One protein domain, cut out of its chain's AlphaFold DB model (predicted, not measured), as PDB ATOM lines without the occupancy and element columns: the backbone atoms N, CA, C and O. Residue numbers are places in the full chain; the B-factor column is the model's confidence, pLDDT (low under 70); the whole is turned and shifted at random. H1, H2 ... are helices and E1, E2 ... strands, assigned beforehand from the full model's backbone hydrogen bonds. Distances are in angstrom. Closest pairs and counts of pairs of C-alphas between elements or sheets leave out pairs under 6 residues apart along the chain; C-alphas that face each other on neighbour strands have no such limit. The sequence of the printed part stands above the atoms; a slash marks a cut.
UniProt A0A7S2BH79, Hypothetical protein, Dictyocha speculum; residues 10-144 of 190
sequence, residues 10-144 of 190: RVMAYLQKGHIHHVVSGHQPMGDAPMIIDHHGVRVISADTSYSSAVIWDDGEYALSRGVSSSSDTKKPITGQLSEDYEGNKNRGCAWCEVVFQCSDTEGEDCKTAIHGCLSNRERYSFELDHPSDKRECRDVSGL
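AT A GLANCE: This is residues 10 to 144 of the 190 residues of the protein "Hypothetical protein" of Dictyocha speculum (UniProt A0A7S2BH79). There is little regular structure: two small three-stranded sheets stand loosely, partly face to face, with H1 at one end and H2 amid long loops at the other. The 135 printed residues run H1 E1 E2 E3 H2 E4 E5 E6, mixed in class, with 48 in named elements. Sheet E1 E3 E2 is mixed, E4 E5 E6 antiparallel. The whole is loose, radius of gyration of the C-alphas 17.7 A, spanning 57 by 34 by 30 A.

HOW THE PARTS SIT: H1, residues 10 to 17, only grazes the sheet of E1, 22 to 25, E2, 35 to 39, and E3, 42 to 46. E1 and E3 are parallel, N 23 to O 43 2.9 A; E2 and E3 form a hairpin, N 37 to O 44 2.9 A. H2, 60 to 65, is on neither sheet. In both helices every O i to N i+4 pair is within hydrogen-bond range. E4, 96 to 102, E5, 112 to 118, and E6, 124 to 129, form a meander, each the antiparallel neighbour of the one before, with N 98 to O 116 and N 115 to O 127 at 2.9 A. E1 and E4 are only just apart, at 8.1 A.

IN THESE COORDINATES: C-alpha 10 begins H1 at (-42.630, -5.956, 15.357). E5 is 20.5 A long. E6 ends at C-alpha 129, (-17.394, -7.462, 12.288).

THE WHOLE: The printed part has no cut. Links E3 to H2 and H2 to E4 are long. Residues 59 to 92 and 132 to 140 have pLDDT under 70.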
ATOM      1  N   ARG A  10     -42.335  -7.387  15.208       91.62
ATOM      2  CA  ARG A  10     -42.630  -5.956  15.357       91.62
ATOM      3  C   ARG A  10     -41.360  -5.132  15.572       91.62
ATOM      4  O   ARG A  10     -41.217  -4.089  14.943       91.62
ATOM      5  N   VAL A  11     -40.452  -5.598  16.433       91.44
ATOM      6  CA  VAL A  11     -39.158  -4.934  16.664       91.44
ATOM      7  C   VAL A  11     -38.311  -4.981  15.393       91.44
ATOM      8  O   VAL A  11     -37.798  -3.951  14.977       91.44
ATOM      9  N   MET A  12     -38.254  -6.131  14.718       90.31
ATOM     10  CA  MET A  12     -37.540  -6.262  13.444       90.31
ATOM     11  C   MET A  12     -38.039  -5.281  12.385       90.31
ATOM     12  O   MET A  12     -37.236  -4.567  11.794       90.31
ATOM     13  N   ALA A  13     -39.356  -5.198  12.179       90.06
ATOM     14  CA  ALA A  13     -39.938  -4.278  11.205       90.06
ATOM     15  C   ALA A  13     -39.614  -2.810  11.529       90.06
ATOM     16  O   ALA A  13     -39.366  -2.018  10.623       90.06
ATOM     17  N   TYR A  14     -39.588  -2.451  12.816       94.50
ATOM     18  CA  TYR A  14     -39.194  -1.115  13.258       94.50
ATOM     19  C   TYR A  14     -37.721  -0.818  12.938       94.50
ATOM     20  O   TYR A  14     -37.429   0.215  12.341       94.50
ATOM     21  N   LEU A  15     -36.811  -1.738  13.281       92.88
ATOM     22  CA  LEU A  15     -35.375  -1.586  13.028       92.88
ATOM     23  C   LEU A  15     -35.074  -1.495  11.528       92.88
ATOM     24  O   LEU A  15     -34.381  -0.580  11.093       92.88
ATOM     25  N   GLN A  16     -35.666  -2.381  10.726       88.94
ATOM     26  CA  GLN A  16     -35.487  -2.396   9.273       88.94
ATOM     27  C   GLN A  16     -36.028  -1.126   8.611       88.94
ATOM     28  O   GLN A  16     -35.368  -0.568   7.741       88.94
ATOM     29  N   LYS A  17     -37.192  -0.624   9.049       92.12
ATOM     30  CA  LYS A  17     -37.742   0.647   8.551       92.12
ATOM     31  C   LYS A  17     -36.818   1.832   8.848       92.12
ATOM     32  O   LYS A  17     -36.790   2.784   8.078       92.12
ATOM     33  N   GLY A  18     -36.092   1.784   9.963       92.19
ATOM     34  CA  GLY A  18     -35.102   2.792  10.333       92.19
ATOM     35  C   GLY A  18     -33.717   2.576   9.724       92.19
ATOM     36  O   GLY A  18     -32.812   3.314  10.090       92.19
ATOM     37  N   HIS A  19     -33.532   1.570   8.857       88.12
ATOM     38  CA  HIS A  19     -32.219   1.164   8.339       88.12
ATOM     39  C   HIS A  19     -31.193   0.876   9.456       88.12
ATOM     40  O   HIS A  19     -29.999   1.126   9.323       88.12
ATOM     41  N   ILE A  20     -31.670   0.348  10.588       89.25
ATOM     42  CA  ILE A  20     -30.827   0.008  11.733       89.25
ATOM     43  C   ILE A  20     -30.285  -1.406  11.535       89.25
ATOM     44  O   ILE A  20     -31.035  -2.380  11.594       89.25
ATOM     45  N   HIS A  21     -28.970  -1.507  11.352       86.19
ATOM     46  CA  HIS A  21     -28.260  -2.774  11.149       86.19
ATOM     47  C   HIS A  21     -27.586  -3.310  12.414       86.19
ATOM     48  O   HIS A  21     -27.368  -4.513  12.517       86.19
ATOM     49  N   HIS A  22     -27.298  -2.448  13.392       88.38
ATOM     50  CA  HIS A  22     -26.638  -2.818  14.641       88.38
ATOM     51  C   HIS A  22     -27.457  -2.361  15.848       88.38
ATOM     52  O   HIS A  22     -27.920  -1.224  15.908       88.38
ATOM     53  N   VAL A  23     -27.608  -3.246  16.830       91.38
ATOM     54  CA  VAL A  23     -28.213  -2.950  18.133       91.38
ATOM     55  C   VAL A  23     -27.224  -3.354  19.216       91.38
ATOM     56  O   VAL A  23     -26.895  -4.532  19.329       91.38
ATOM     57  N   VAL A  24     -26.772  -2.395  20.024       92.25
ATOM     58  CA  VAL A  24     -25.852  -2.654  21.144       92.25
ATOM     59  C   VAL A  24     -26.587  -2.528  22.472       92.25
ATOM     60  O   VAL A  24     -27.359  -1.592  22.674       92.25
ATOM     61  N   SER A  25     -26.356  -3.469  23.389       90.50
ATOM     62  CA  SER A  25     -26.956  -3.464  24.726       90.50
ATOM     63  C   SER A  25     -25.965  -3.889  25.809       90.50
ATOM     64  O   SER A  25     -25.144  -4.778  25.595       90.50
ATOM     65  N   GLY A  26     -26.075  -3.283  26.994       79.38
ATOM     66  CA  GLY A  26     -25.206  -3.535  28.149       79.38
ATOM     67  C   GLY A  26     -25.933  -3.967  29.430       79.38
ATOM     68  O   GLY A  26     -25.347  -3.835  30.494       79.38
ATOM     69  N   HIS A  27     -27.194  -4.420  29.360       80.81
ATOM     70  CA  HIS A  27     -27.991  -4.791  30.550       80.81
ATOM     71  C   HIS A  27     -28.222  -6.302  30.729       80.81
ATOM     72  O   HIS A  27     -28.679  -6.735  31.782       80.81
ATOM     73  N   GLN A  28     -28.003  -7.096  29.680       80.88
ATOM     74  CA  GLN A  28     -28.218  -8.543  29.699       80.88
ATOM     75  C   GLN A  28     -26.861  -9.226  29.875       80.88
ATOM     76  O   GLN A  28     -26.093  -9.223  28.917       80.88
ATOM     77  N   PRO A  29     -26.542  -9.787  31.053       83.69
ATOM     78  CA  PRO A  29     -25.217 -10.331  31.319       83.69
ATOM     79  C   PRO A  29     -24.875 -11.511  30.413       83.69
ATOM     80  O   PRO A  29     -25.675 -12.436  30.275       83.69
ATOM     81  N   MET A  30     -23.666 -11.507  29.843       88.88
ATOM     82  CA  MET A  30     -23.206 -12.544  28.909       88.88
ATOM     83  C   MET A  30     -21.922 -13.258  29.358       88.88
ATOM     84  O   MET A  30     -21.320 -13.989  28.564       88.88
ATOM     85  N   GLY A  31     -21.523 -13.106  30.623       89.06
ATOM     86  CA  GLY A  31     -20.283 -13.669  31.161       89.06
ATOM     87  C   GLY A  31     -19.112 -12.717  30.946       89.06
ATOM     88  O   GLY A  31     -19.198 -11.552  31.307       89.06
ATOM     89  N   ASP A  32     -18.006 -13.193  30.384       90.69
ATOM     90  CA  ASP A  32     -16.764 -12.423  30.241       90.69
ATOM     91  C   ASP A  32     -16.447 -11.994  28.800       90.69
ATOM     92  O   ASP A  32     -15.394 -11.417  28.551       90.69
ATOM     93  N   ALA A  33     -17.370 -12.242  27.868       93.19
ATOM     94  CA  ALA A  33     -17.259 -11.913  26.450       93.19
ATOM     95  C   ALA A  33     -18.634 -11.547  25.860       93.19
ATOM     96  O   ALA A  33     -19.658 -12.052  26.342       93.19
ATOM     97  N   PRO A  34     -18.683 -10.720  24.797       93.81
ATOM     98  CA  PRO A  34     -19.933 -10.261  24.212       93.81
ATOM     99  C   PRO A  34     -20.711 -11.405  23.565       93.81
ATOM    100  O   PRO A  34     -20.141 -12.356  23.035       93.81
ATOM    101  N   MET A  35     -22.036 -11.290  23.548       91.38
ATOM    102  CA  MET A  35     -22.891 -12.124  22.707       91.38
ATOM    103  C   MET A  35     -23.204 -11.377  21.418       91.38
ATOM    104  O   MET A  35     -23.689 -10.247  21.464       91.38
ATOM    105  N   ILE A  36     -22.963 -12.019  20.278       90.38
ATOM    106  CA  ILE A  36     -23.221 -11.452  18.955       90.38
ATOM    107  C   ILE A  36     -24.174 -12.391  18.237       90.38
ATOM    108  O   ILE A  36     -23.925 -13.592  18.179       90.38
ATOM    109  N   ILE A  37     -25.283 -11.860  17.733       86.75
ATOM    110  CA  ILE A  37     -26.284 -12.653  17.023       86.75
ATOM    111  C   ILE A  37     -26.722 -11.903  15.779       86.75
ATOM    112  O   ILE A  37     -27.167 -10.757  15.860       86.75
ATOM    113  N   ASP A  38     -26.655 -12.594  14.647       81.25
ATOM    114  CA  ASP A  38     -27.227 -12.136  13.390       81.25
ATOM    115  C   ASP A  38     -28.649 -12.655  13.220       81.25
ATOM    116  O   ASP A  38     -28.912 -13.860  13.252       81.25
ATOM    117  N   HIS A  39     -29.588 -11.735  13.011       80.56
ATOM    118  CA  HIS A  39     -30.983 -12.068  12.781       80.56
ATOM    119  C   HIS A  39     -31.588 -11.181  11.692       80.56
ATOM    120  O   HIS A  39     -31.847 -10.000  11.897       80.56
ATOM    121  N   HIS A  40     -31.829 -11.763  10.511       80.19
ATOM    122  CA  HIS A  40     -32.501 -11.106   9.378       80.19
ATOM    123  C   HIS A  40     -31.922  -9.724   8.996       80.19
ATOM    124  O   HIS A  40     -32.670  -8.766   8.785       80.19
ATOM    125  N   GLY A  41     -30.591  -9.628   8.900       79.62
ATOM    126  CA  GLY A  41     -29.887  -8.400   8.498       79.62
ATOM    127  C   GLY A  41     -29.724  -7.359   9.611       79.62
ATOM    128  O   GLY A  41     -29.267  -6.250   9.337       79.62
ATOM    129  N   VAL A  42     -30.090  -7.714  10.848       85.69
ATOM    130  CA  VAL A  42     -29.802  -6.947  12.063       85.69
ATOM    131  C   VAL A  42     -28.863  -7.761  12.942       85.69
ATOM    132  O   VAL A  42     -29.143  -8.923  13.245       85.69
ATOM    133  N   ARG A  43     -27.780  -7.132  13.390       88.06
ATOM    134  CA  ARG A  43     -26.833  -7.692  14.345       88.06
ATOM    135  C   ARG A  43     -27.083  -7.128  15.735       88.06
ATOM    136  O   ARG A  43     -27.052  -5.916  15.946       88.06
ATOM    137  N   VAL A  44     -27.312  -8.015  16.694       90.50
ATOM    138  CA  VAL A  44     -27.445  -7.664  18.111       90.50
ATOM    139  C   VAL A  44     -26.139  -7.990  18.820       90.50
ATOM    140  O   VAL A  44     -25.683  -9.130  18.771       90.50
ATOM    141  N   ILE A  45     -25.558  -6.996  19.487       92.19
ATOM    142  CA  ILE A  45     -24.323  -7.106  20.261       92.19
ATOM    143  C   ILE A  45     -24.660  -6.805  21.720       92.19
ATOM    144  O   ILE A  45     -24.976  -5.672  22.086       92.19
ATOM    145  N   SER A  46     -24.603  -7.819  22.573       92.62
ATOM    146  CA  SER A  46     -24.720  -7.642  24.016       92.62
ATOM    147  C   SER A  46     -23.328  -7.666  24.638       92.62
ATOM    148  O   SER A  46     -22.673  -8.705  24.637       92.62
ATOM    149  N   ALA A  47     -22.873  -6.516  25.132       92.56
ATOM    150  CA  ALA A  47     -21.516  -6.295  25.635       92.56
ATOM    151  C   ALA A  47     -21.451  -6.187  27.174       92.56
ATOM    152  O   ALA A  47     -20.487  -5.655  27.720       92.56
ATOM    153  N   ASP A  48     -22.475  -6.666  27.887       90.00
ATOM    154  CA  ASP A  48     -22.477  -6.693  29.353       90.00
ATOM    155  C   ASP A  48     -21.617  -7.849  29.878       90.00
ATOM    156  O   ASP A  48     -21.989  -9.022  29.759       90.00
ATOM    157  N   THR A  49     -20.485  -7.510  30.494       90.12
ATOM    158  CA  THR A  49     -19.556  -8.469  31.105       90.12
ATOM    159  C   THR A  49     -19.856  -8.765  32.583       90.12
ATOM    160  O   THR A  49     -18.999  -9.225  33.342       90.12
ATOM    161  N   SER A  50     -21.074  -8.477  33.050       86.06
ATOM    162  CA  SER A  50     -21.500  -8.878  34.392       86.06
ATOM    163  C   SER A  50     -21.489 -10.407  34.551       86.06
ATOM    164  O   SER A  50     -21.815 -11.146  33.623       86.06
ATOM    165  N   TYR A  51     -21.144 -10.875  35.755       86.00
ATOM    166  CA  TYR A  51     -20.941 -12.293  36.106       86.00
ATOM    167  C   TYR A  51     -19.720 -12.960  35.449       86.00
ATOM    168  O   TYR A  51     -19.618 -14.186  35.453       86.00
ATOM    169  N   SER A  52     -18.756 -12.183  34.941       87.50
ATOM    170  CA  SER A  52     -17.524 -12.721  34.345       87.50
ATOM    171  C   SER A  52     -16.704 -13.599  35.303       87.50
ATOM    172  O   SER A  52     -16.085 -14.565  34.868       87.50
ATOM    173  N   SER A  53     -16.729 -13.320  36.611       82.00
ATOM    174  CA  SER A  53     -16.009 -14.117  37.614       82.00
ATOM    175  C   SER A  53     -16.640 -15.491  37.860       82.00
ATOM    176  O   SER A  53     -15.983 -16.382  38.388       82.00
ATOM    177  N   ALA A  54     -17.896 -15.686  37.449       84.81
ATOM    178  CA  ALA A  54     -18.602 -16.961  37.537       84.81
ATOM    179  C   ALA A  54     -18.490 -17.800  36.250       84.81
ATOM    180  O   ALA A  54     -19.053 -18.892  36.183       84.81
ATOM    181  N   VAL A  55     -17.785 -17.306  35.224       87.25
ATOM    182  CA  VAL A  55     -17.565 -18.055  33.982       87.25
ATOM    183  C   VAL A  55     -16.697 -19.272  34.262       87.25
ATOM    184  O   VAL A  55     -15.618 -19.146  34.837       87.25
ATOM    185  N   ILE A  56     -17.168 -20.438  33.824       87.44
ATOM    186  CA  ILE A  56     -16.469 -21.720  33.926       87.44
ATOM    187  C   ILE A  56     -15.653 -21.946  32.656       87.44
ATOM    188  O   ILE A  56     -16.180 -21.787  31.561       87.44
ATOM    189  N   TRP A  57     -14.408 -22.384  32.780       84.19
ATOM    190  CA  TRP A  57     -13.573 -22.779  31.648       84.19
ATOM    191  C   TRP A  57     -13.510 -24.305  31.530       84.19
ATOM    192  O   TRP A  57     -13.031 -24.977  32.441       84.19
ATOM    193  N   ASP A  58     -14.023 -24.839  30.418       79.50
ATOM    194  CA  ASP A  58     -14.108 -26.287  30.140       79.50
ATOM    195  C   ASP A  58     -12.730 -26.889  29.812       79.50
ATOM    196  O   ASP A  58     -12.452 -28.051  30.094       79.50
ATOM    197  N   ASP A  59     -11.833 -26.068  29.259       69.06
ATOM    198  CA  ASP A  59     -10.438 -26.434  29.024       69.06
ATOM    199  C   ASP A  59      -9.582 -26.020  30.227       69.06
ATOM    200  O   ASP A  59      -9.065 -24.898  30.318       69.06
ATOM    201  N   GLY A  60      -9.487 -26.938  31.190       57.19
ATOM    202  CA  GLY A  60      -8.747 -26.713  32.423       57.19
ATOM    203  C   GLY A  60      -7.258 -26.444  32.193       57.19
ATOM    204  O   GLY A  60      -6.685 -25.606  32.882       57.19
ATOM    205  N   GLU A  61      -6.633 -27.082  31.199       59.41
ATOM    206  CA  GLU A  61      -5.219 -26.855  30.868       59.41
ATOM    207  C   GLU A  61      -5.004 -25.466  30.264       59.41
ATOM    208  O   GLU A  61      -4.095 -24.739  30.680       59.41
ATOM    209  N   TYR A  62      -5.886 -25.047  29.352       63.22
ATOM    210  CA  TYR A  62      -5.847 -23.702  28.784       63.22
ATOM    211  C   TYR A  62      -6.015 -22.626  29.863       63.22
ATOM    212  O   TYR A  62      -5.221 -21.685  29.934       63.22
ATOM    213  N   ALA A  63      -6.994 -22.789  30.755       58.28
ATOM    214  CA  ALA A  63      -7.252 -21.838  31.831       58.28
ATOM    215  C   ALA A  63      -6.102 -21.774  32.858       58.28
ATOM    216  O   ALA A  63      -5.680 -20.679  33.241       58.28
ATOM    217  N   LEU A  64      -5.533 -22.923  33.249       59.62
ATOM    218  CA  LEU A  64      -4.382 -22.988  34.160       59.62
ATOM    219  C   LEU A  64      -3.137 -22.329  33.558       59.62
ATOM    220  O   LEU A  64      -2.453 -21.567  34.244       59.62
ATOM    221  N   SER A  65      -2.867 -22.557  32.267       58.16
ATOM    222  CA  SER A  65      -1.705 -21.979  31.570       58.16
ATOM    223  C   SER A  65      -1.724 -20.445  31.503       58.16
ATOM    224  O   SER A  65      -0.687 -19.818  31.281       58.16
ATOM    225  N   ARG A  66      -2.893 -19.825  31.716       60.38
ATOM    226  CA  ARG A  66      -3.102 -18.369  31.674       60.38
ATOM    227  C   ARG A  66      -3.413 -17.764  33.045       60.38
ATOM    228  O   ARG A  66      -3.873 -16.629  33.132       60.38
ATOM    229  N   GLY A  67      -3.100 -18.491  34.119       52.81
ATOM    230  CA  GLY A  67      -3.116 -17.972  35.485       52.81
ATOM    231  C   GLY A  67      -4.476 -18.024  36.176       52.81
ATOM    232  O   GLY A  67      -4.609 -17.459  37.259       52.81
ATOM    233  N   VAL A  68      -5.485 -18.695  35.613       55.84
ATOM    234  CA  VAL A  68      -6.730 -18.926  36.352       55.84
ATOM    235  C   VAL A  68      -6.442 -19.900  37.492       55.84
ATOM    236  O   VAL A  68      -5.991 -21.022  37.265       55.84
ATOM    237  N   SER A  69      -6.641 -19.457  38.730       52.62
ATOM    238  CA  SER A  69      -6.346 -20.258  39.912       52.62
ATOM    239  C   SER A  69      -7.364 -21.390  40.044       52.62
ATOM    240  O   SER A  69      -8.563 -21.162  40.201       52.62
ATOM    241  N   SER A  70      -6.887 -22.635  40.010       49.56
ATOM    242  CA  SER A  70      -7.672 -23.749  40.534       49.56
ATOM    243  C   SER A  70      -7.701 -23.646  42.057       49.56
ATOM    244  O   SER A  70      -6.697 -23.325  42.699       49.56
ATOM    245  N   SER A  71      -8.856 -23.906  42.668       48.78
ATOM    246  CA  SER A  71      -8.851 -24.206  44.098       48.78
ATOM    247  C   SER A  71      -8.055 -25.495  44.316       48.78
ATOM    248  O   SER A  71      -8.141 -26.397  43.487       48.78
ATOM    249  N   SER A  72      -7.359 -25.625  45.444       44.00
ATOM    250  CA  SER A  72      -6.638 -26.849  45.834       44.00
ATOM    251  C   SER A  72      -7.505 -28.122  45.861       44.00
ATOM    252  O   SER A  72      -6.969 -29.227  45.889       44.00
ATOM    253  N   ASP A  73      -8.833 -27.983  45.805       45.34
ATOM    254  CA  ASP A  73      -9.771 -29.053  45.485       45.34
ATOM    255  C   ASP A  73      -9.832 -29.298  43.969       45.34
ATOM    256  O   ASP A  73     -10.485 -28.563  43.224       45.34
ATOM    257  N   THR A  74      -9.254 -30.412  43.519       43.47
ATOM    258  CA  THR A  74      -9.262 -30.913  42.125       43.47
ATOM    259  C   THR A  74     -10.657 -31.217  41.551       43.47
ATOM    260  O   THR A  74     -10.776 -31.696  40.427       43.47
ATOM    261  N   LYS A  75     -11.727 -30.953  42.310       49.00
ATOM    262  CA  LYS A  75     -13.128 -31.175  41.923       49.00
ATOM    263  C   LYS A  75     -13.898 -29.896  41.590       49.00
ATOM    264  O   LYS A  75     -15.057 -30.005  41.194       49.00
ATOM    265  N   LYS A  76     -13.323 -28.700  41.778       52.25
ATOM    266  CA  LYS A  76     -14.020 -27.448  41.444       52.25
ATOM    267  C   LYS A  76     -13.721 -27.008  40.004       52.25
ATOM    268  O   LYS A  76     -12.565 -27.083  39.590       52.25
ATOM    269  N   PRO A  77     -14.736 -26.544  39.251       57.75
ATOM    270  CA  PRO A  77     -14.530 -25.973  37.925       57.75
ATOM    271  C   PRO A  77     -13.616 -24.748  38.004       57.75
ATOM    272  O   PRO A  77     -13.646 -24.003  38.984       57.75
ATOM    273  N   ILE A  78     -12.808 -24.541  36.966       65.12
ATOM    274  CA  ILE A  78     -11.912 -23.390  36.880       65.12
ATOM    275  C   ILE A  78     -12.743 -22.162  36.507       65.12
ATOM    276  O   ILE A  78     -13.318 -22.112  35.419       65.12
ATOM    277  N   THR A  79     -12.842 -21.198  37.422       69.12
ATOM    278  CA  THR A  79     -13.667 -19.992  37.259       69.12
ATOM    279  C   THR A  79     -12.827 -18.746  37.029       69.12
ATOM    280  O   THR A  79     -11.702 -18.668  37.512       69.12
ATOM    281  N   GLY A  80     -13.385 -17.755  36.335       59.16
ATOM    282  CA  GLY A  80     -12.737 -16.470  36.058       59.16
ATOM    283  C   GLY A  80     -12.100 -15.773  37.273       59.16
ATOM    284  O   GLY A  80     -12.543 -15.931  38.412       59.16
ATOM    285  N   GLN A  81     -11.063 -14.964  37.036       62.56
ATOM    286  CA  GLN A  81     -10.397 -14.220  38.104       62.56
ATOM    287  C   GLN A  81     -11.251 -13.049  38.609       62.56
ATOM    288  O   GLN A  81     -11.864 -12.296  37.844       62.56
ATOM    289  N   LEU A  82     -11.222 -12.853  39.926       59.44
ATOM    290  CA  LEU A  82     -11.659 -11.611  40.555       59.44
ATOM    291  C   LEU A  82     -10.590 -10.536  40.319       59.44
ATOM    292  O   LEU A  82      -9.396 -10.821  40.377       59.44
ATOM    293  N   SER A  83     -11.001  -9.299  40.056       53.62
ATOM    294  CA  SER A  83     -10.066  -8.173  40.039       53.62
ATOM    295  C   SER A  83      -9.654  -7.844  41.477       53.62
ATOM    296  O   SER A  83     -10.516  -7.494  42.283       53.62
ATOM    297  N   GLU A  84      -8.360  -7.939  41.786       56.66
ATOM    298  CA  GLU A  84      -7.809  -7.626  43.117       56.66
ATOM    299  C   GLU A  84      -8.016  -6.148  43.499       56.66
ATOM    300  O   GLU A  84      -8.204  -5.837  44.671       56.66
ATOM    301  N   ASP A  85      -8.092  -5.267  42.496       53.00
ATOM    302  CA  ASP A  85      -8.117  -3.806  42.659       53.00
ATOM    303  C   ASP A  85      -9.522  -3.174  42.603       53.00
ATOM    304  O   ASP A  85      -9.652  -1.950  42.598       53.00
ATOM    305  N   TYR A  86     -10.594  -3.969  42.509       50.69
ATOM    306  CA  TYR A  86     -11.952  -3.428  42.365       50.69
ATOM    307  C   TYR A  86     -12.745  -3.614  43.661       50.69
ATOM    308  O   TYR A  86     -13.271  -4.689  43.936       50.69
ATOM    309  N   GLU A  87     -12.885  -2.534  44.435       51.22
ATOM    310  CA  GLU A  87     -13.737  -2.482  45.639       51.22
ATOM    311  C   GLU A  87     -15.248  -2.594  45.321       51.22
ATOM    312  O   GLU A  87     -16.087  -2.663  46.221       51.22
ATOM    313  N   GLY A  88     -15.613  -2.622  44.035       54.78
ATOM    314  CA  GLY A  88     -16.981  -2.776  43.546       54.78
ATOM    315  C   GLY A  88     -17.490  -4.224  43.478       54.78
ATOM    316  O   GLY A  88     -16.898  -5.173  43.985       54.78
ATOM    317  N   ASN A  89     -18.650  -4.397  42.840       53.53
ATOM    318  CA  ASN A  89     -19.400  -5.655  42.785       53.53
ATOM    319  C   ASN A  89     -18.539  -6.836  42.275       53.53
ATOM    320  O   ASN A  89     -18.229  -6.918  41.084       53.53
ATOM    321  N   LYS A  90     -18.216  -7.778  43.178       64.12
ATOM    322  CA  LYS A  90     -17.341  -8.957  42.971       64.12
ATOM    323  C   LYS A  90     -17.746  -9.859  41.793       64.12
ATOM    324  O   LYS A  90     -16.978 -10.715  41.364       64.12
ATOM    325  N   ASN A  91     -18.938  -9.659  41.243       66.38
ATOM    326  CA  ASN A  91     -19.463 -10.433  40.125       66.38
ATOM    327  C   ASN A  91     -18.912  -9.985  38.757       66.38
ATOM    328  O   ASN A  91     -19.079 -10.709  37.785       66.38
ATOM    329  N   ARG A  92     -18.286  -8.805  38.628       64.06
ATOM    330  CA  ARG A  92     -17.799  -8.309  37.321       64.06
ATOM    331  C   ARG A  92     -16.391  -8.757  36.940       64.06
ATOM    332  O   ARG A  92     -16.052  -8.617  35.768       64.06
ATOM    333  N   GLY A  93     -15.611  -9.313  37.872       75.25
ATOM    334  CA  GLY A  93     -14.237  -9.771  37.618       75.25
ATOM    335  C   GLY A  93     -13.346  -8.695  36.979       75.25
ATOM    336  O   GLY A  93     -13.609  -7.503  37.111       75.25
ATOM    337  N   CYS A  94     -12.296  -9.113  36.266       81.00
ATOM    338  CA  CYS A  94     -11.434  -8.213  35.482       81.00
ATOM    339  C   CYS A  94     -11.855  -8.069  34.004       81.00
ATOM    340  O   CYS A  94     -11.109  -7.495  33.208       81.00
ATOM    341  N   ALA A  95     -13.004  -8.633  33.619       89.44
ATOM    342  CA  ALA A  95     -13.420  -8.688  32.225       89.44
ATOM    343  C   ALA A  95     -14.073  -7.385  31.757       89.44
ATOM    344  O   ALA A  95     -14.903  -6.794  32.453       89.44
ATOM    345  N   TRP A  96     -13.765  -6.975  30.533       92.19
ATOM    346  CA  TRP A  96     -14.352  -5.798  29.901       92.19
ATOM    347  C   TRP A  96     -14.487  -6.010  28.397       92.19
ATOM    348  O   TRP A  96     -13.730  -6.771  27.796       92.19
ATOM    349  N   CYS A  97     -15.452  -5.318  27.801       93.69
ATOM    350  CA  CYS A  97     -15.726  -5.344  26.373       93.69
ATOM    351  C   CYS A  97     -15.995  -3.922  25.889       93.69
ATOM    352  O   CYS A  97     -16.793  -3.208  26.491       93.69
ATOM    353  N   GLU A  98     -15.389  -3.544  24.770       95.31
ATOM    354  CA  GLU A  98     -15.708  -2.311  24.055       95.31
ATOM    355  C   GLU A  98     -16.193  -2.651  22.647       95.31
ATOM    356  O   GLU A  98     -15.684  -3.561  21.990       95.31
ATOM    357  N   VAL A  99     -17.207  -1.909  22.205       94.62
ATOM    358  CA  VAL A  99     -17.743  -1.964  20.847       94.62
ATOM    359  C   VAL A  99     -17.477  -0.603  20.226       94.62
ATOM    360  O   VAL A  99     -17.990   0.408  20.705       94.62
ATOM    361  N   VAL A 100     -16.645  -0.577  19.192       94.31
ATOM    362  CA  VAL A 100     -16.173   0.645  18.547       94.31
ATOM    363  C   VAL A 100     -16.791   0.739  17.161       94.31
ATOM    364  O   VAL A 100     -16.584  -0.135  16.321       94.31
ATOM    365  N   PHE A 101     -17.531   1.820  16.925       90.81
ATOM    366  CA  PHE A 101     -18.052   2.178  15.611       90.81
ATOM    367  C   PHE A 101     -17.125   3.204  14.971       90.81
ATOM    368  O   PHE A 101     -16.911   4.284  15.520       90.81
ATOM    369  N   GLN A 102     -16.568   2.859  13.818       89.31
ATOM    370  CA  GLN A 102     -15.778   3.770  13.002       89.31
ATOM    371  C   GLN A 102     -16.655   4.228  11.846       89.31
ATOM    372  O   GLN A 102     -16.886   3.489  10.888       89.31
ATOM    373  N   CYS A 103     -17.206   5.428  11.980       84.62
ATOM    374  CA  CYS A 103     -17.985   6.066  10.930       84.62
ATOM    375  C   CYS A 103     -17.038   6.777   9.960       84.62
ATOM    376  O   CYS A 103     -16.074   7.406  10.397       84.62
ATOM    377  N   SER A 104     -17.322   6.671   8.665       81.75
ATOM    378  CA  SER A 104     -16.672   7.483   7.641       81.75
ATOM    379  C   SER A 104     -17.575   8.656   7.278       81.75
ATOM    380  O   SER A 104     -18.793   8.497   7.200       81.75
ATOM    381  N   ASP A 105     -16.970   9.818   7.046       82.81
ATOM    382  CA  ASP A 105     -17.664  10.985   6.490       82.81
ATOM    383  C   ASP A 105     -17.787  10.894   4.956       82.81
ATOM    384  O   ASP A 105     -18.437  11.730   4.326       82.81
ATOM    385  N   THR A 106     -17.161   9.886   4.337       81.94
ATOM    386  CA  THR A 106     -17.241   9.642   2.898       81.94
ATOM    387  C   THR A 106     -18.577   8.995   2.554       81.94
ATOM    388  O   THR A 106     -18.909   7.908   3.030       81.94
ATOM    389  N   GLU A 107     -19.343   9.649   1.682       77.31
ATOM    390  CA  GLU A 107     -20.611   9.118   1.189       77.31
ATOM    391  C   GLU A 107     -20.413   7.738   0.534       77.31
ATOM    392  O   GLU A 107     -19.600   7.575  -0.376       77.31
ATOM    393  N   GLY A 108     -21.164   6.740   1.006       71.38
ATOM    394  CA  GLY A 108     -21.114   5.367   0.496       71.38
ATOM    395  C   GLY A 108     -20.100   4.440   1.174       71.38
ATOM    396  O   GLY A 108     -20.050   3.268   0.811       71.38
ATOM    397  N   GLU A 109     -19.323   4.912   2.156       77.25
ATOM    398  CA  GLU A 109     -18.494   4.033   2.987       77.25
ATOM    399  C   GLU A 109     -19.270   3.515   4.207       77.25
ATOM    400  O   GLU A 109     -19.810   4.284   5.004       77.25
ATOM    401  N   ASP A 110     -19.301   2.189   4.370       73.31
ATOM    402  CA  ASP A 110     -19.968   1.551   5.504       73.31
ATOM    403  C   ASP A 110     -19.222   1.805   6.821       73.31
ATOM    404  O   ASP A 110     -17.989   1.772   6.901       73.31
ATOM    405  N   CYS A 111     -19.990   1.987   7.898       81.38
ATOM    406  CA  CYS A 111     -19.443   2.044   9.248       81.38
ATOM    407  C   CYS A 111     -18.820   0.692   9.624       81.38
ATOM    408  O   CYS A 111     -19.487  -0.347   9.587       81.38
ATOM    409  N   LYS A 112     -17.551   0.706  10.043       86.56
ATOM    410  CA  LYS A 112     -16.885  -0.495  10.557       86.56
ATOM    411  C   LYS A 112     -17.212  -0.681  12.027       86.56
ATOM    412  O   LYS A 112     -17.224   0.277  12.799       86.56
ATOM    413  N   THR A 113     -17.433  -1.929  12.423       89.94
ATOM    414  CA  THR A 113     -17.645  -2.290  13.826       89.94
ATOM    415  C   THR A 113     -16.491  -3.162  14.291       89.94
ATOM    416  O   THR A 113     -16.299  -4.265  13.785       89.94
ATOM    417  N   ALA A 114     -15.732  -2.677  15.266       92.06
ATOM    418  CA  ALA A 114     -14.673  -3.430  15.921       92.06
ATOM    419  C   ALA A 114     -15.090  -3.778  17.349       92.06
ATOM    420  O   ALA A 114     -15.739  -2.990  18.040       92.06
ATOM    421  N   ILE A 115     -14.719  -4.974  17.790       94.38
ATOM    422  CA  ILE A 115     -14.981  -5.456  19.138       94.38
ATOM    423  C   ILE A 115     -13.668  -5.941  19.723       94.38
ATOM    424  O   ILE A 115     -12.992  -6.794  19.148       94.38
ATOM    425  N   HIS A 116     -13.339  -5.448  20.910       95.31
ATOM    426  CA  HIS A 116     -12.203  -5.946  21.671       95.31
ATOM    427  C   HIS A 116     -12.513  -5.983  23.157       95.31
ATOM    428  O   HIS A 116     -13.503  -5.423  23.633       95.31
ATOM    429  N   GLY A 117     -11.658  -6.665  23.901       94.12
ATOM    430  CA  GLY A 117     -11.824  -6.745  25.334       94.12
ATOM    431  C   GLY A 117     -10.791  -7.600  26.025       94.12
ATOM    432  O   GLY A 117      -9.745  -7.964  25.475       94.12
ATOM    433  N   CYS A 118     -11.116  -7.910  27.267       92.31
ATOM    434  CA  CYS A 118     -10.352  -8.770  28.142       92.31
ATOM    435  C   CYS A 118     -11.315  -9.731  28.823       92.31
ATOM    436  O   CYS A 118     -12.331  -9.308  29.370       92.31
ATOM    437  N   LEU A 119     -10.980 -11.012  28.793       90.75
ATOM    438  CA  LEU A 119     -11.725 -12.082  29.434       90.75
ATOM    439  C   LEU A 119     -11.407 -12.140  30.929       90.75
ATOM    440  O   LEU A 119     -10.486 -11.488  31.433       90.75
ATOM    441  N   SER A 120     -12.151 -12.981  31.638       85.19
ATOM    442  CA  SER A 120     -11.967 -13.210  33.072       85.19
ATOM    443  C   SER A 120     -10.650 -13.923  33.405       85.19
ATOM    444  O   SER A 120     -10.170 -13.845  34.532       85.19
ATOM    445  N   ASN A 121     -10.027 -14.584  32.427       80.50
ATOM    446  CA  ASN A 121      -8.684 -15.165  32.522       80.50
ATOM    447  C   ASN A 121      -7.570 -14.193  32.074       80.50
ATOM    448  O   ASN A 121      -6.450 -14.624  31.813       80.50
ATOM    449  N   ARG A 122      -7.878 -12.892  31.939       83.44
ATOM    450  CA  ARG A 122      -6.992 -11.817  31.444       83.44
ATOM    451  C   ARG A 122      -6.565 -11.914  29.980       83.44
ATOM    452  O   ARG A 122      -5.805 -11.068  29.497       83.44
ATOM    453  N   GLU A 123      -7.043 -12.911  29.251       86.44
ATOM    454  CA  GLU A 123      -6.765 -13.000  27.832       86.44
ATOM    455  C   GLU A 123      -7.517 -11.927  27.051       86.44
ATOM    456  O   GLU A 123      -8.641 -11.559  27.377       86.44
ATOM    457  N   ARG A 124      -6.883 -11.410  25.999       91.19
ATOM    458  CA  ARG A 124      -7.470 -10.383  25.145       91.19
ATOM    459  C   ARG A 124      -8.011 -10.996  23.865       91.19
ATOM    460  O   ARG A 124      -7.344 -11.821  23.244       91.19
ATOM    461  N   TYR A 125      -9.162 -10.495  23.450       93.25
ATOM    462  CA  TYR A 125      -9.759 -10.762  22.149       93.25
ATOM    463  C   TYR A 125      -9.907  -9.448  21.384       93.25
ATOM    464  O   TYR A 125     -10.048  -8.379  21.985       93.25
ATOM    465  N   SER A 126      -9.837  -9.529  20.060       93.81
ATOM    466  CA  SER A 126     -10.067  -8.396  19.166       93.81
ATOM    467  C   SER A 126     -10.444  -8.913  17.789       93.81
ATOM    468  O   SER A 126      -9.786  -9.817  17.274       93.81
ATOM    469  N   PHE A 127     -11.510  -8.374  17.212       91.88
ATOM    470  CA  PHE A 127     -11.960  -8.724  15.874       91.88
ATOM    471  C   PHE A 127     -12.838  -7.623  15.285       91.88
ATOM    472  O   PHE A 127     -13.498  -6.865  15.998       91.88
ATOM    473  N   GLU A 128     -12.859  -7.565  13.959       90.00
ATOM    474  CA  GLU A 128     -13.792  -6.737  13.207       90.00
ATOM    475  C   GLU A 128     -14.996  -7.571  12.784       90.00
ATOM    476  O   GLU A 128     -14.909  -8.777  12.535       90.00
ATOM    477  N   LEU A 129     -16.140  -6.907  12.739       85.88
ATOM    478  CA  LEU A 129     -17.394  -7.462  12.288       85.88
ATOM    479  C   LEU A 129     -17.668  -6.982  10.864       85.88
ATOM    480  O   LEU A 129     -17.712  -5.780  10.609       85.88
ATOM    481  N   ASP A 130     -17.911  -7.928   9.957       78.50
ATOM    482  CA  ASP A 130     -18.380  -7.624   8.602       78.50
ATOM    483  C   ASP A 130     -19.736  -6.912   8.640       78.50
ATOM    484  O   ASP A 130     -20.511  -7.100   9.579       78.50
ATOM    485  N   HIS A 131     -20.087  -6.143   7.610       75.00
ATOM    486  CA  HIS A 131     -21.419  -5.547   7.562       75.00
ATOM    487  C   HIS A 131     -22.507  -6.650   7.574       75.00
ATOM    488  O   HIS A 131     -22.336  -7.672   6.912       75.00
ATOM    489  N   PRO A 132     -23.651  -6.508   8.272       67.38
ATOM    490  CA  PRO A 132     -24.681  -7.557   8.319       67.38
ATOM    491  C   PRO A 132     -25.266  -7.957   6.952       67.38
ATOM    492  O   PRO A 132     -25.888  -9.014   6.830       67.38
ATOM    493  N   SER A 133     -25.096  -7.120   5.920       65.31
ATOM    494  CA  SER A 133     -25.460  -7.438   4.531       65.31
ATOM    495  C   SER A 133     -24.354  -8.139   3.739       65.31
ATOM    496  O   SER A 133     -24.643  -8.685   2.670       65.31
ATOM    497  N   ASP A 134     -23.114  -8.134   4.231       67.50
ATOM    498  CA  ASP A 134     -21.993  -8.813   3.593       67.50
ATOM    499  C   ASP A 134     -22.206 -10.319   3.710       67.50
ATOM    500  O   ASP A 134     -22.025 -10.939   4.756       67.50
ATOM    501  N   LYS A 135     -22.572 -10.948   2.592       56.25
ATOM    502  CA  LYS A 135     -22.682 -12.408   2.479       56.25
ATOM    503  C   LYS A 135     -21.307 -13.068   2.368       56.25
ATOM    504  O   LYS A 135     -21.128 -13.966   1.543       56.25
ATOM    505  N   ARG A 136     -20.313 -12.627   3.145       53.03
ATOM    506  CA  ARG A 136     -19.039 -13.343   3.199       53.03
ATOM    507  C   ARG A 136     -19.337 -14.734   3.749       53.03
ATOM    508  O   ARG A 136     -19.852 -14.907   4.852       53.03
ATOM    509  N   GLU A 137     -19.094 -15.743   2.917       50.47
ATOM    510  CA  GLU A 137     -19.113 -17.137   3.348       50.47
ATOM    511  C   GLU A 137     -18.152 -17.310   4.542       50.47
ATOM    512  O   GLU A 137     -17.257 -16.488   4.727       50.47
ATOM    513  N   CYS A 138     -18.299 -18.384   5.331       51.44
ATOM    514  CA  CYS A 138     -17.423 -18.798   6.453       51.44
ATOM    515  C   CYS A 138     -15.932 -19.026   6.084       51.44
ATOM    516  O   CYS A 138     -15.277 -19.921   6.617       51.44
ATOM    517  N   ARG A 139     -15.380 -18.290   5.123       50.19
ATOM    518  CA  ARG A 139     -14.000 -18.397   4.668       50.19
ATOM    519  C   ARG A 139     -13.056 -17.719   5.658       50.19
ATOM    520  O   ARG A 139     -12.020 -18.308   5.952       50.19
ATOM    521  N   ASP A 140     -13.444 -16.581   6.233       65.81
ATOM    522  CA  ASP A 140     -12.686 -15.889   7.282       65.81
ATOM    523  C   ASP A 140     -13.186 -16.255   8.695       65.81
ATOM    524  O   ASP A 140     -14.351 -16.611   8.888       65.81
ATOM    525  N   VAL A 141     -12.291 -16.199   9.686       70.19
ATOM    526  CA  VAL A 141     -12.574 -16.474  11.105       70.19
ATOM    527  C   VAL A 141     -13.589 -15.495  11.698       70.19
ATOM    528  O   VAL A 141     -14.402 -15.893  12.530       70.19
ATOM    529  N   SER A 142     -13.600 -14.249  11.219       74.81
ATOM    530  CA  SER A 142     -14.587 -13.210  11.555       74.81
ATOM    531  C   SER A 142     -16.015 -13.657  11.227       74.81
ATOM    532  O   SER A 142     -16.909 -13.554  12.066       74.81
ATOM    533  N   GLY A 143     -16.205 -14.299  10.073       81.75
ATOM    534  CA  GLY A 143     -17.483 -14.857   9.632       81.75
ATOM    535  C   GLY A 143     -17.976 -16.062  10.444       81.75
ATOM    536  O   GLY A 143     -19.043 -16.603  10.135       81.75
ATOM    537  N   LEU A 144     -17.221 -16.528  11.446       88.19
ATOM    538  CA  LEU A 144     -17.654 -17.557  12.397       88.19
ATOM    539  C   LEU A 144     -18.269 -16.963  13.664       88.19
ATOM    540  O   LEU A 144     -19.047 -17.652  14.323       88.19
TER     541      LEU A 144